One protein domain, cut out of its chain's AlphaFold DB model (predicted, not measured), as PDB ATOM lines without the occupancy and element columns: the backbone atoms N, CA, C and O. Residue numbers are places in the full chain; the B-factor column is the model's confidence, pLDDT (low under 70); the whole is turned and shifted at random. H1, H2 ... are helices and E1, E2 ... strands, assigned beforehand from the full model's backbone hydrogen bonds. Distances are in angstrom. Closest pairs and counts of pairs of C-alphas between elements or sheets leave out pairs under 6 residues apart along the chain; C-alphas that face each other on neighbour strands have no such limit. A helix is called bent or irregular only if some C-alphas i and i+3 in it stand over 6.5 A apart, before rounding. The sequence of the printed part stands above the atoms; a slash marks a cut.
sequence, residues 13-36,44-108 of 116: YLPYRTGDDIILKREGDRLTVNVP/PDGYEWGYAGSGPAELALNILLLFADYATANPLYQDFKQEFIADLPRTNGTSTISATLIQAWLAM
ATOM      1  N   TYR A  13     168.029 288.971 240.317       90.44
ATOM      2  CA  TYR A  13     168.337 287.741 239.597       90.44
ATOM      3  C   TYR A  13     169.125 288.084 238.334       90.44
ATOM      4  O   TYR A  13     168.605 288.687 237.395       90.44
ATOM      5  N   LEU A  14     170.404 287.732 238.341       91.19
ATOM      6  CA  LEU A  14     171.287 287.816 237.189       91.19
ATOM      7  C   LEU A  14     170.971 286.669 236.215       91.19
ATOM      8  O   LEU A  14     170.543 285.597 236.650       91.19
ATOM      9  N   PRO A  15     171.194 286.859 234.904       91.75
ATOM     10  CA  PRO A  15     171.067 285.767 233.951       91.75
ATOM     11  C   PRO A  15     172.074 284.661 234.277       91.75
ATOM     12  O   PRO A  15     173.238 284.935 234.570       91.75
ATOM     13  N   TYR A  16     171.618 283.418 234.176       94.25
ATOM     14  CA  TYR A  16     172.466 282.236 234.237       94.25
ATOM     15  C   TYR A  16     172.784 281.749 232.826       94.25
ATOM     16  O   TYR A  16     171.877 281.665 231.992       94.25
ATOM     17  N   ARG A  17     174.043 281.395 232.555       94.19
ATOM     18  CA  ARG A  17     174.418 280.622 231.366       94.19
ATOM     19  C   ARG A  17     174.849 279.235 231.816       94.19
ATOM     20  O   ARG A  17     175.524 279.085 232.828       94.19
ATOM     21  N   THR A  18     174.443 278.214 231.068       92.88
ATOM     22  CA  THR A  18     174.760 276.820 231.388       92.88
ATOM     23  C   THR A  18     176.264 276.626 231.559       92.88
ATOM     24  O   THR A  18     177.027 276.884 230.630       92.88
ATOM     25  N   GLY A  19     176.666 276.144 232.736       90.94
ATOM     26  CA  GLY A  19     178.068 275.913 233.089       90.94
ATOM     27  C   GLY A  19     178.754 277.078 233.804       90.94
ATOM     28  O   GLY A  19     179.904 276.917 234.200       90.94
ATOM     29  N   ASP A  20     178.075 278.211 234.011       97.44
ATOM     30  CA  ASP A  20     178.608 279.308 234.822       97.44
ATOM     31  C   ASP A  20     178.690 278.914 236.304       97.44
ATOM     32  O   ASP A  20     177.853 278.165 236.825       97.44
ATOM     33  N   ASP A  21     179.672 279.490 236.998       98.38
ATOM     34  CA  ASP A  21     179.759 279.453 238.456       98.38
ATOM     35  C   ASP A  21     178.534 280.120 239.102       98.38
ATOM     36  O   ASP A  21     177.920 281.036 238.547       98.38
ATOM     37  N   ILE A  22     178.204 279.705 240.323       98.38
ATOM     38  CA  ILE A  22     177.115 280.306 241.090       98.38
ATOM     39  C   ILE A  22     177.634 281.511 241.860       98.38
ATOM     40  O   ILE A  22     178.553 281.391 242.664       98.38
ATOM     41  N   ILE A  23     177.007 282.663 241.645       97.88
ATOM     42  CA  ILE A  23     177.323 283.935 242.291       97.88
ATOM     43  C   ILE A  23     176.239 284.222 243.322       97.88
ATOM     44  O   ILE A  23     175.066 284.340 242.973       97.88
ATOM     45  N   LEU A  24     176.642 284.387 244.581       97.56
ATOM     46  CA  LEU A  24     175.773 284.741 245.700       97.56
ATOM     47  C   LEU A  24     176.328 285.994 246.366       97.56
ATOM     48  O   LEU A  24     177.370 285.956 247.018       97.56
ATOM     49  N   LYS A  25     175.650 287.125 246.200       97.25
ATOM     50  CA  LYS A  25     176.071 288.401 246.775       97.25
ATOM     51  C   LYS A  25     175.048 288.902 247.782       97.25
ATOM     52  O   LYS A  25     173.848 288.898 247.510       97.25
ATOM     53  N   ARG A  26     175.538 289.371 248.928       95.12
ATOM     54  CA  ARG A  26     174.745 289.998 249.989       95.12
ATOM     55  C   ARG A  26     175.172 291.443 250.198       95.12
ATOM     56  O   ARG A  26     176.360 291.732 250.344       95.12
ATOM     57  N   GLU A  27     174.193 292.338 250.249       93.12
ATOM     58  CA  GLU A  27     174.362 293.754 250.582       93.12
ATOM     59  C   GLU A  27     173.233 294.191 251.525       93.12
ATOM     60  O   GLU A  27     172.154 294.596 251.092       93.12
ATOM     61  N   GLY A  28     173.473 294.082 252.834       88.88
ATOM     62  CA  GLY A  28     172.435 294.246 253.849       88.88
ATOM     63  C   GLY A  28     171.363 293.169 253.684       88.88
ATOM     64  O   GLY A  28     171.680 291.981 253.647       88.88
ATOM     65  N   ASP A  29     170.112 293.598 253.528       84.06
ATOM     66  CA  ASP A  29     168.969 292.703 253.306       84.06
ATOM     67  C   ASP A  29     168.762 292.329 251.828       84.06
ATOM     68  O   ASP A  29     167.891 291.516 251.515       84.06
ATOM     69  N   ARG A  30     169.532 292.927 250.905       88.81
ATOM     70  CA  ARG A  30     169.422 292.662 249.468       88.81
ATOM     71  C   ARG A  30     170.325 291.507 249.059       88.81
ATOM     72  O   ARG A  30     171.534 291.547 249.310       88.81
ATOM     73  N   LEU A  31     169.755 290.543 248.340       92.44
ATOM     74  CA  LEU A  31     170.512 289.475 247.702       92.44
ATOM     75  C   LEU A  31     170.634 289.713 246.195       92.44
ATOM     76  O   LEU A  31     169.759 290.280 245.542       92.44
ATOM     77  N   THR A  32     171.751 289.295 245.618       94.62
ATOM     78  CA  THR A  32     171.935 289.221 244.168       94.62
ATOM     79  C   THR A  32     172.478 287.847 243.830       94.62
ATOM     80  O   THR A  32     173.524 287.458 244.348       94.62
ATOM     81  N   VAL A  33     171.758 287.110 242.988       95.75
ATOM     82  CA  VAL A  33     172.090 285.729 242.627       95.75
ATOM     83  C   VAL A  33     171.972 285.522 241.127       95.75
ATOM     84  O   VAL A  33     171.137 286.152 240.492       95.75
ATOM     85  N   ASN A  34     172.745 284.607 240.551       96.75
ATOM     86  CA  ASN A  34     172.524 284.120 239.184       96.75
ATOM     87  C   ASN A  34     171.800 282.764 239.161       96.75
ATOM     88  O   ASN A  34     172.001 281.978 238.245       96.75
ATOM     89  N   VAL A  35     170.976 282.472 240.171       95.31
ATOM     90  CA  VAL A  35     170.212 281.220 240.271       95.31
ATOM     91  C   VAL A  35     168.744 281.511 239.955       95.31
ATOM     92  O   VAL A  35     168.079 282.177 240.748       95.31
ATOM     93  N   PRO A  36     168.212 281.049 238.814       90.50
ATOM     94  CA  PRO A  36     166.790 281.121 238.519       90.50
ATOM     95  C   PRO A  36     165.962 280.345 239.544       90.50
ATOM     96  O   PRO A  36     166.251 279.191 239.859       90.50
ATOM     97  N   PRO A  44     158.481 281.204 251.112       65.38
ATOM     98  CA  PRO A  44     157.768 282.254 250.377       65.38
ATOM     99  C   PRO A  44     158.593 283.554 250.254       65.38
ATOM    100  O   PRO A  44     158.422 284.297 249.291       65.38
ATOM    101  N   ASP A  45     159.556 283.771 251.155       68.81
ATOM    102  CA  ASP A  45     160.330 285.010 251.296       68.81
ATOM    103  C   ASP A  45     161.641 285.065 250.491       68.81
ATOM    104  O   ASP A  45     162.427 286.003 250.649       68.81
ATOM    105  N   GLY A  46     161.896 284.073 249.634       78.06
ATOM    106  CA  GLY A  46     163.059 284.044 248.741       78.06
ATOM    107  C   GLY A  46     164.227 283.201 249.245       78.06
ATOM    108  O   GLY A  46     164.120 282.470 250.236       78.06
ATOM    109  N   TYR A  47     165.347 283.297 248.528       90.56
ATOM    110  CA  TYR A  47     166.576 282.584 248.865       90.56
ATOM    111  C   TYR A  47     167.248 283.132 250.110       90.56
ATOM    112  O   TYR A  47     167.087 284.288 250.477       90.56
ATOM    113  N   GLU A  48     168.039 282.285 250.749       93.50
ATOM    114  CA  GLU A  48     168.872 282.631 251.891       93.50
ATOM    115  C   GLU A  48     170.070 281.678 251.947       93.50
ATOM    116  O   GLU A  48     170.076 280.652 251.270       93.50
ATOM    117  N   TRP A  49     171.075 281.998 252.765       96.50
ATOM    118  CA  TRP A  49     172.234 281.134 253.025       96.50
ATOM    119  C   TRP A  49     172.859 281.426 254.395       96.50
ATOM    120  O   TRP A  49     172.458 282.367 255.088       96.50
ATOM    121  N   GLY A  50     173.823 280.601 254.804       96.19
ATOM    122  CA  GLY A  50     174.544 280.760 256.069       96.19
ATOM    123  C   GLY A  50     173.790 280.251 257.303       96.19
ATOM    124  O   GLY A  50     174.010 280.743 258.409       96.19
ATOM    125  N   TYR A  51     172.824 279.344 257.114       94.38
ATOM    126  CA  TYR A  51     172.201 278.551 258.180       94.38
ATOM    127  C   TYR A  51     171.492 277.306 257.613       94.38
ATOM    128  O   TYR A  51     171.226 277.213 256.417       94.38
ATOM    129  N   ALA A  52     171.103 276.359 258.470       92.12
ATOM    130  CA  ALA A  52     170.460 275.101 258.066       92.12
ATOM    131  C   ALA A  52     168.922 275.190 257.879       92.12
ATOM    132  O   ALA A  52     168.195 274.272 258.259       92.12
ATOM    133  N   GLY A  53     168.403 276.283 257.312       91.12
ATOM    134  CA  GLY A  53     166.955 276.530 257.189       91.12
ATOM    135  C   GLY A  53     166.330 276.238 255.821       91.12
ATOM    136  O   GLY A  53     166.938 275.628 254.943       91.12
ATOM    137  N   SER A  54     165.094 276.714 255.642       91.44
ATOM    138  CA  SER A  54     164.268 276.477 254.450       91.44
ATOM    139  C   SER A  54     164.672 277.298 253.218       91.44
ATOM    140  O   SER A  54     164.685 276.763 252.114       91.44
ATOM    141  N   GLY A  55     165.052 278.567 253.384       91.56
ATOM    142  CA  GLY A  55     165.591 279.389 252.291       91.56
ATOM    143  C   GLY A  55     166.908 278.838 251.712       91.56
ATOM    144  O   GLY A  55     166.990 278.670 250.496       91.56
ATOM    145  N   PRO A  56     167.889 278.447 252.552       95.44
ATOM    146  CA  PRO A  56     169.093 277.721 252.130       95.44
ATOM    147  C   PRO A  56     168.800 276.395 251.421       95.44
ATOM    148  O   PRO A  56     169.439 276.070 250.425       95.44
ATOM    149  N   ALA A  57     167.802 275.645 251.894       94.94
ATOM    150  CA  ALA A  57     167.351 274.418 251.239       94.94
ATOM    151  C   ALA A  57     166.780 274.675 249.836       94.94
ATOM    152  O   ALA A  57     167.070 273.934 248.901       94.94
ATOM    153  N   GLU A  58     165.985 275.731 249.672       94.31
ATOM    154  CA  GLU A  58     165.432 276.085 248.369       94.31
ATOM    155  C   GLU A  58     166.506 276.585 247.398       94.31
ATOM    156  O   GLU A  58     166.472 276.230 246.217       94.31
ATOM    157  N   LEU A  59     167.477 277.361 247.890       95.88
ATOM    158  CA  LEU A  59     168.635 277.777 247.103       95.88
ATOM    159  C   LEU A  59     169.443 276.561 246.635       95.88
ATOM    160  O   LEU A  59     169.728 276.449 245.447       95.88
ATOM    161  N   ALA A  60     169.740 275.622 247.537       97.50
ATOM    162  CA  ALA A  60     170.450 274.388 247.210       97.50
ATOM    163  C   ALA A  60     169.749 273.591 246.100       97.50
ATOM    164  O   ALA A  60     170.385 273.202 245.124       97.50
ATOM    165  N   LEU A  61     168.430 273.395 246.210       96.56
ATOM    166  CA  LEU A  61     167.671 272.655 245.203       96.56
ATOM    167  C   LEU A  61     167.692 273.358 243.842       96.56
ATOM    168  O   LEU A  61     167.937 272.712 242.829       96.56
ATOM    169  N   ASN A  62     167.460 274.672 243.804       96.75
ATOM    170  CA  ASN A  62     167.475 275.400 242.536       96.75
ATOM    171  C   ASN A  62     168.873 275.461 241.912       96.75
ATOM    172  O   ASN A  62     168.959 275.421 240.692       96.75
ATOM    173  N   ILE A  63     169.949 275.496 242.709       97.75
ATOM    174  CA  ILE A  63     171.315 275.352 242.189       97.75
ATOM    175  C   ILE A  63     171.476 273.989 241.520       97.75
ATOM    176  O   ILE A  63     171.883 273.939 240.365       97.75
ATOM    177  N   LEU A  64     171.128 272.890 242.197       97.50
ATOM    178  CA  LEU A  64     171.284 271.549 241.625       97.50
ATOM    179  C   LEU A  64     170.475 271.358 240.335       97.50
ATOM    180  O   LEU A  64     170.962 270.716 239.408       97.50
ATOM    181  N   LEU A  65     169.295 271.975 240.232       96.69
ATOM    182  CA  LEU A  65     168.469 271.957 239.018       96.69
ATOM    183  C   LEU A  65     169.105 272.668 237.808       96.69
ATOM    184  O   LEU A  65     168.615 272.515 236.692       96.69
ATOM    185  N   LEU A  66     170.186 273.432 237.997       96.88
ATOM    186  CA  LEU A  66     170.975 273.987 236.889       96.88
ATOM    187  C   LEU A  66     171.973 272.980 236.307       96.88
ATOM    188  O   LEU A  66     172.427 273.164 235.179       96.88
ATOM    189  N   PHE A  67     172.313 271.933 237.063       96.88
ATOM    190  CA  PHE A  67     173.350 270.956 236.712       96.88
ATOM    191  C   PHE A  67     172.809 269.539 236.509       96.88
ATOM    192  O   PHE A  67     173.501 268.710 235.924       96.88
ATOM    193  N   ALA A  68     171.598 269.254 236.984       95.81
ATOM    194  CA  ALA A  68     170.968 267.948 236.895       95.81
ATOM    195  C   ALA A  68     169.442 268.072 236.807       95.81
ATOM    196  O   ALA A  68     168.866 269.135 237.050       95.81
ATOM    197  N   ASP A  69     168.776 266.970 236.470       95.31
ATOM    198  CA  ASP A  69     167.322 266.913 236.517       95.31
ATOM    199  C   ASP A  69     166.794 266.833 237.964       95.31
ATOM    200  O   ASP A  69     167.537 266.719 238.945       95.31
ATOM    201  N   TYR A  70     165.471 266.903 238.113       94.44
ATOM    202  CA  TYR A  70     164.835 266.835 239.427       94.44
ATOM    203  C   TYR A  70     165.029 265.479 240.122       94.44
ATOM    204  O   TYR A  70     165.101 265.444 241.352       94.44
ATOM    205  N   ALA A  71     165.109 264.379 239.368       94.94
ATOM    206  CA  ALA A  71     165.253 263.041 239.932       94.94
ATOM    207  C   ALA A  71     166.605 262.885 240.641       94.94
ATOM    208  O   ALA A  71     166.654 262.305 241.724       94.94
ATOM    209  N   THR A  72     167.661 263.488 240.091       95.56
ATOM    210  CA  THR A  72     168.981 263.573 240.724       95.56
ATOM    211  C   THR A  72     169.042 264.663 241.801       95.56
ATOM    212  O   THR A  72     169.580 264.437 242.884       95.56
ATOM    213  N   ALA A  73     168.478 265.851 241.563       95.88
ATOM    214  CA  ALA A  73     168.615 266.990 242.477       95.88
ATOM    215  C   ALA A  73     167.820 266.838 243.792       95.88
ATOM    216  O   ALA A  73     168.297 267.200 244.870       95.88
ATOM    217  N   ASN A  74     166.593 266.315 243.723       95.25
ATOM    218  CA  ASN A  74     165.683 266.239 244.866       95.25
ATOM    219  C   ASN A  74     166.151 265.339 246.032       95.25
ATOM    220  O   ASN A  74     165.891 265.707 247.177       95.25
ATOM    221  N   PRO A  75     166.814 264.187 245.827       96.44
ATOM    222  CA  PRO A  75     167.394 263.447 246.947       96.44
ATOM    223  C   PRO A  75     168.657 264.111 247.520       96.44
ATOM    224  O   PRO A  75     168.966 263.897 248.686       96.44
ATOM    225  N   LEU A  76     169.361 264.940 246.739       97.12
ATOM    226  CA  LEU A  76     170.704 265.430 247.076       97.12
ATOM    227  C   LEU A  76     170.751 266.847 247.668       97.12
ATOM    228  O   LEU A  76     171.745 267.220 248.291       97.12
ATOM    229  N   TYR A  77     169.706 267.663 247.499       96.62
ATOM    230  CA  TYR A  77     169.779 269.085 247.871       96.62
ATOM    231  C   TYR A  77     170.014 269.335 249.367       96.62
ATOM    232  O   TYR A  77     170.551 270.382 249.723       96.62
ATOM    233  N   GLN A  78     169.610 268.416 250.251       97.00
ATOM    234  CA  GLN A  78     169.852 268.582 251.687       97.00
ATOM    235  C   GLN A  78     171.335 268.432 252.020       97.00
ATOM    236  O   GLN A  78     171.854 269.265 252.760       97.00
ATOM    237  N   ASP A  79     172.018 267.451 251.433       97.94
ATOM    238  CA  ASP A  79     173.461 267.261 251.611       97.94
ATOM    239  C   ASP A  79     174.228 268.423 250.979       97.94
ATOM    240  O   ASP A  79     175.055 269.060 251.631       97.94
ATOM    241  N   PHE A  80     173.845 268.807 249.755       98.06
ATOM    242  CA  PHE A  80     174.422 269.967 249.078       98.06
ATOM    243  C   PHE A  80     174.278 271.249 249.908       98.06
ATOM    244  O   PHE A  80     175.213 272.039 250.027       98.06
ATOM    245  N   LYS A  81     173.106 271.456 250.527       97.88
ATOM    246  CA  LYS A  81     172.865 272.592 251.418       97.88
ATOM    247  C   LYS A  81     173.854 272.594 252.577       97.88
ATOM    248  O   LYS A  81     174.398 273.656 252.863       97.88
ATOM    249  N   GLN A  82     174.055 271.459 253.247       97.81
ATOM    250  CA  GLN A  82     174.972 271.395 254.387       97.81
ATOM    251  C   GLN A  82     176.409 271.704 253.967       97.81
ATOM    252  O   GLN A  82     177.082 272.468 254.646       97.81
ATOM    253  N   GLU A  83     176.852 271.170 252.832       97.62
ATOM    254  CA  GLU A  83     178.244 271.297 252.392       97.62
ATOM    255  C   GLU A  83     178.581 272.673 251.798       97.62
ATOM    256  O   GLU A  83     179.686 273.170 252.003       97.62
ATOM    257  N   PHE A  84     177.650 273.304 251.072       97.94
ATOM    258  CA  PHE A  84     177.958 274.510 250.286       97.94
ATOM    259  C   PHE A  84     177.197 275.765 250.684       97.94
ATOM    260  O   PHE A  84     177.640 276.854 250.331       97.94
ATOM    261  N   ILE A  85     176.041 275.648 251.343       98.00
ATOM    262  CA  ILE A  85     175.111 276.778 251.513       98.00
ATOM    263  C   ILE A  85     174.950 277.171 252.983       98.00
ATOM    264  O   ILE A  85     174.842 278.359 253.298       98.00
ATOM    265  N   ALA A  86     174.921 276.193 253.888       97.31
ATOM    266  CA  ALA A  86     174.634 276.393 255.303       97.31
ATOM    267  C   ALA A  86     175.720 277.200 256.027       97.31
ATOM    268  O   ALA A  86     175.377 277.947 256.935       97.31
ATOM    269  N   ASP A  87     176.971 277.130 255.573       96.12
ATOM    270  CA  ASP A  87     178.106 277.811 256.214       96.12
ATOM    271  C   ASP A  87     178.617 279.031 255.428       96.12
ATOM    272  O   ASP A  87     179.631 279.637 255.780       96.12
ATOM    273  N   LEU A  88     177.905 279.446 254.371       97.31
ATOM    274  CA  LEU A  88     178.269 280.656 253.633       97.31
ATOM    275  C   LEU A  88     178.199 281.906 254.525       97.31
ATOM    276  O   LEU A  88     177.265 282.046 255.324       97.31
ATOM    277  N   PRO A  89     179.116 282.877 254.350       95.81
ATOM    278  CA  PRO A  89     179.091 284.118 255.110       95.81
ATOM    279  C   PRO A  89     177.744 284.846 255.001       95.81
ATOM    280  O   PRO A  89     177.233 285.117 253.913       95.81
ATOM    281  N   ARG A  90     177.184 285.224 256.156       93.31
ATOM    282  CA  ARG A  90     175.968 286.057 256.251       93.31
ATOM    283  C   ARG A  90     176.249 287.558 256.239       93.31
ATOM    284  O   ARG A  90     175.313 288.349 256.348       93.31
ATOM    285  N   THR A  91     177.517 287.942 256.151       93.25
ATOM    286  CA  THR A  91     177.978 289.327 256.045       93.25
ATOM    287  C   THR A  91     177.885 289.827 254.606       93.25
ATOM    288  O   THR A  91     177.717 289.042 253.674       93.25
ATOM    289  N   ASN A  92     178.033 291.137 254.412       94.56
ATOM    290  CA  ASN A  92     178.132 291.706 253.071       94.56
ATOM    291  C   ASN A  92     179.337 291.133 252.319       94.56
ATOM    292  O   ASN A  92     180.406 290.949 252.905       94.56
ATOM    293  N   GLY A  93     179.168 290.897 251.022       96.81
ATOM    294  CA  GLY A  93     180.208 290.330 250.170       96.81
ATOM    295  C   GLY A  93     179.644 289.415 249.093       96.81
ATOM    296  O   GLY A  93     178.429 289.269 248.957       96.81
ATOM    297  N   THR A  94     180.553 288.811 248.331       97.69
ATOM    298  CA  THR A  94     180.237 287.855 247.269       97.69
ATOM    299  C   THR A  94     180.877 286.514 247.594       97.69
ATOM    300  O   THR A  94     182.075 286.447 247.869       97.69
ATOM    301  N   SER A  95     180.082 285.454 247.526       97.69
ATOM    302  CA  SER A  95     180.533 284.069 247.512       97.69
ATOM    303  C   SER A  95     180.324 283.493 246.117       97.69
ATOM    304  O   SER A  95     179.302 283.756 245.483       97.69
ATOM    305  N   THR A  96     181.289 282.700 245.661       98.06
ATOM    306  CA  THR A  96     181.217 281.992 244.382       98.06
ATOM    307  C   THR A  96     181.342 280.497 244.637       98.06
ATOM    308  O   THR A  96     182.270 280.076 245.325       98.06
ATOM    309  N   ILE A  97     180.428 279.699 244.087       98.12
ATOM    310  CA  ILE A  97     180.520 278.234 244.099       98.12
ATOM    311  C   ILE A  97     180.853 277.792 242.679       98.12
ATOM    312  O   ILE A  97     180.099 278.090 241.752       98.12
ATOM    313  N   SER A  98     181.983 277.106 242.503       98.19
ATOM    314  CA  SER A  98     182.435 276.743 241.161       98.19
ATOM    315  C   SER A  98     181.525 275.698 240.516       98.19
ATOM    316  O   SER A  98     181.221 274.672 241.125       98.19
ATOM    317  N   ALA A  99     181.165 275.915 239.254       98.00
ATOM    318  CA  ALA A  99     180.413 274.971 238.439       98.00
ATOM    319  C   ALA A  99     181.108 273.608 238.345       98.00
ATOM    320  O   ALA A  99     180.469 272.568 238.489       98.00
ATOM    321  N   THR A 100     182.433 273.609 238.168       98.00
ATOM    322  CA  THR A 100     183.220 272.370 238.066       98.00
ATOM    323  C   THR A 100     183.211 271.586 239.378       98.00
ATOM    324  O   THR A 100     183.127 270.358 239.364       98.00
ATOM    325  N   LEU A 101     183.212 272.284 240.519       98.06
ATOM    326  CA  LEU A 101     183.096 271.667 241.837       98.06
ATOM    327  C   LEU A 101     181.713 271.039 242.047       98.06
ATOM    328  O   LEU A 101     181.631 269.924 242.553       98.06
ATOM    329  N   ILE A 102     180.640 271.708 241.616       98.12
ATOM    330  CA  ILE A 102     179.272 271.170 241.692       98.12
ATOM    331  C   ILE A 102     179.135 269.921 240.812       98.12
ATOM    332  O   ILE A 102     178.596 268.908 241.253       98.12
ATOM    333  N   GLN A 103     179.668 269.958 239.588       97.56
ATOM    334  CA  GLN A 103     179.669 268.809 238.679       97.56
ATOM    335  C   GLN A 103     180.446 267.622 239.257       97.56
ATOM    336  O   GLN A 103     179.942 266.501 239.249       97.56
ATOM    337  N   ALA A 104     181.642 267.857 239.806       97.31
ATOM    338  CA  ALA A 104     182.421 266.813 240.468       97.31
ATOM    339  C   ALA A 104     181.679 266.243 241.688       97.31
ATOM    340  O   ALA A 104     181.643 265.030 241.891       97.31
ATOM    341  N   TRP A 105     181.043 267.110 242.477       97.56
ATOM    342  CA  TRP A 105     180.248 266.718 243.639       97.56
ATOM    343  C   TRP A 105     179.063 265.816 243.278       97.56
ATOM    344  O   TRP A 105     178.805 264.836 243.984       97.56
ATOM    345  N   LEU A 106     178.381 266.119 242.166       96.94
ATOM    346  CA  LEU A 106     177.309 265.299 241.603       96.94
ATOM    347  C   LEU A 106     177.836 263.963 241.073       96.94
ATOM    348  O   LEU A 106     177.286 262.921 241.415       96.94
ATOM    349  N   ALA A 107     178.935 263.967 240.313       95.50
ATOM    350  CA  ALA A 107     179.522 262.750 239.748       95.50
ATOM    351  C   ALA A 107     179.928 261.728 240.830       95.50
ATOM    352  O   ALA A 107     179.741 260.523 240.656       95.50
ATOM    353  N   MET A 108     180.414 262.197 241.986       95.00
ATOM    354  CA  MET A 108     180.730 261.329 243.131       95.00
ATOM    355  C   MET A 108     179.494 260.662 243.756       95.00
ATOM    356  O   MET A 108     179.631 259.642 244.421       95.00
TER     357      MET A 108
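This is residues 13 to 36 and 44 to 108 of the 116 residues of an uncharacterized protein of Hymenobacter sp. DG25B (UniProt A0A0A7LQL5). A small antiparallel sheet, E2 E1 E3, makes one end; toward the other, H1 and H2 pack steeply crossed, with H3 following E3 near H2. The printed part has 89 residues, in chain order E1, E2, H1, H2, E3, H3, class mixed. It is compact, radius of gyration of the C-alphas 12.1 A, spanning 35 by 26 by 22 A.

Start at E1, residues 22 to 27, a hairpin with E2, residues 30 to 33; find N 25 and O 32, 2.8 A apart. H1, residues 54 to 64, touches H2, residues 70 to 85, at a steep tilt of 59 degrees, opposite ways; their closest C-alphas, Leu 61 and Tyr 77, are 4.9 A apart. E3, residues 93 to 97, is antiparallel to E1, with N 24 and O 95 at 2.9 A. H3, residues 99 to 108, is near H2. Each O i to N i+4 pair is within hydrogen-bond range in H1 and H3, 8 of 12 in H2; H2 is irregular, C-alphas 75 and 78 being 7.4 A apart.

From C-alpha 22 at (177.115, 280.306, 241.090), E1 runs 16.7 A; H2 spans 18.7 A; H3 ends at C-alpha 108 at (180.730, 261.329, 243.131).

The printed part has a cut between residues 36 and 44, with 7 residues not printed, and the C-alphas of residues 36 and 44 are 14.9 A apart across it; residues 44 to 45 have pLDDT under 70.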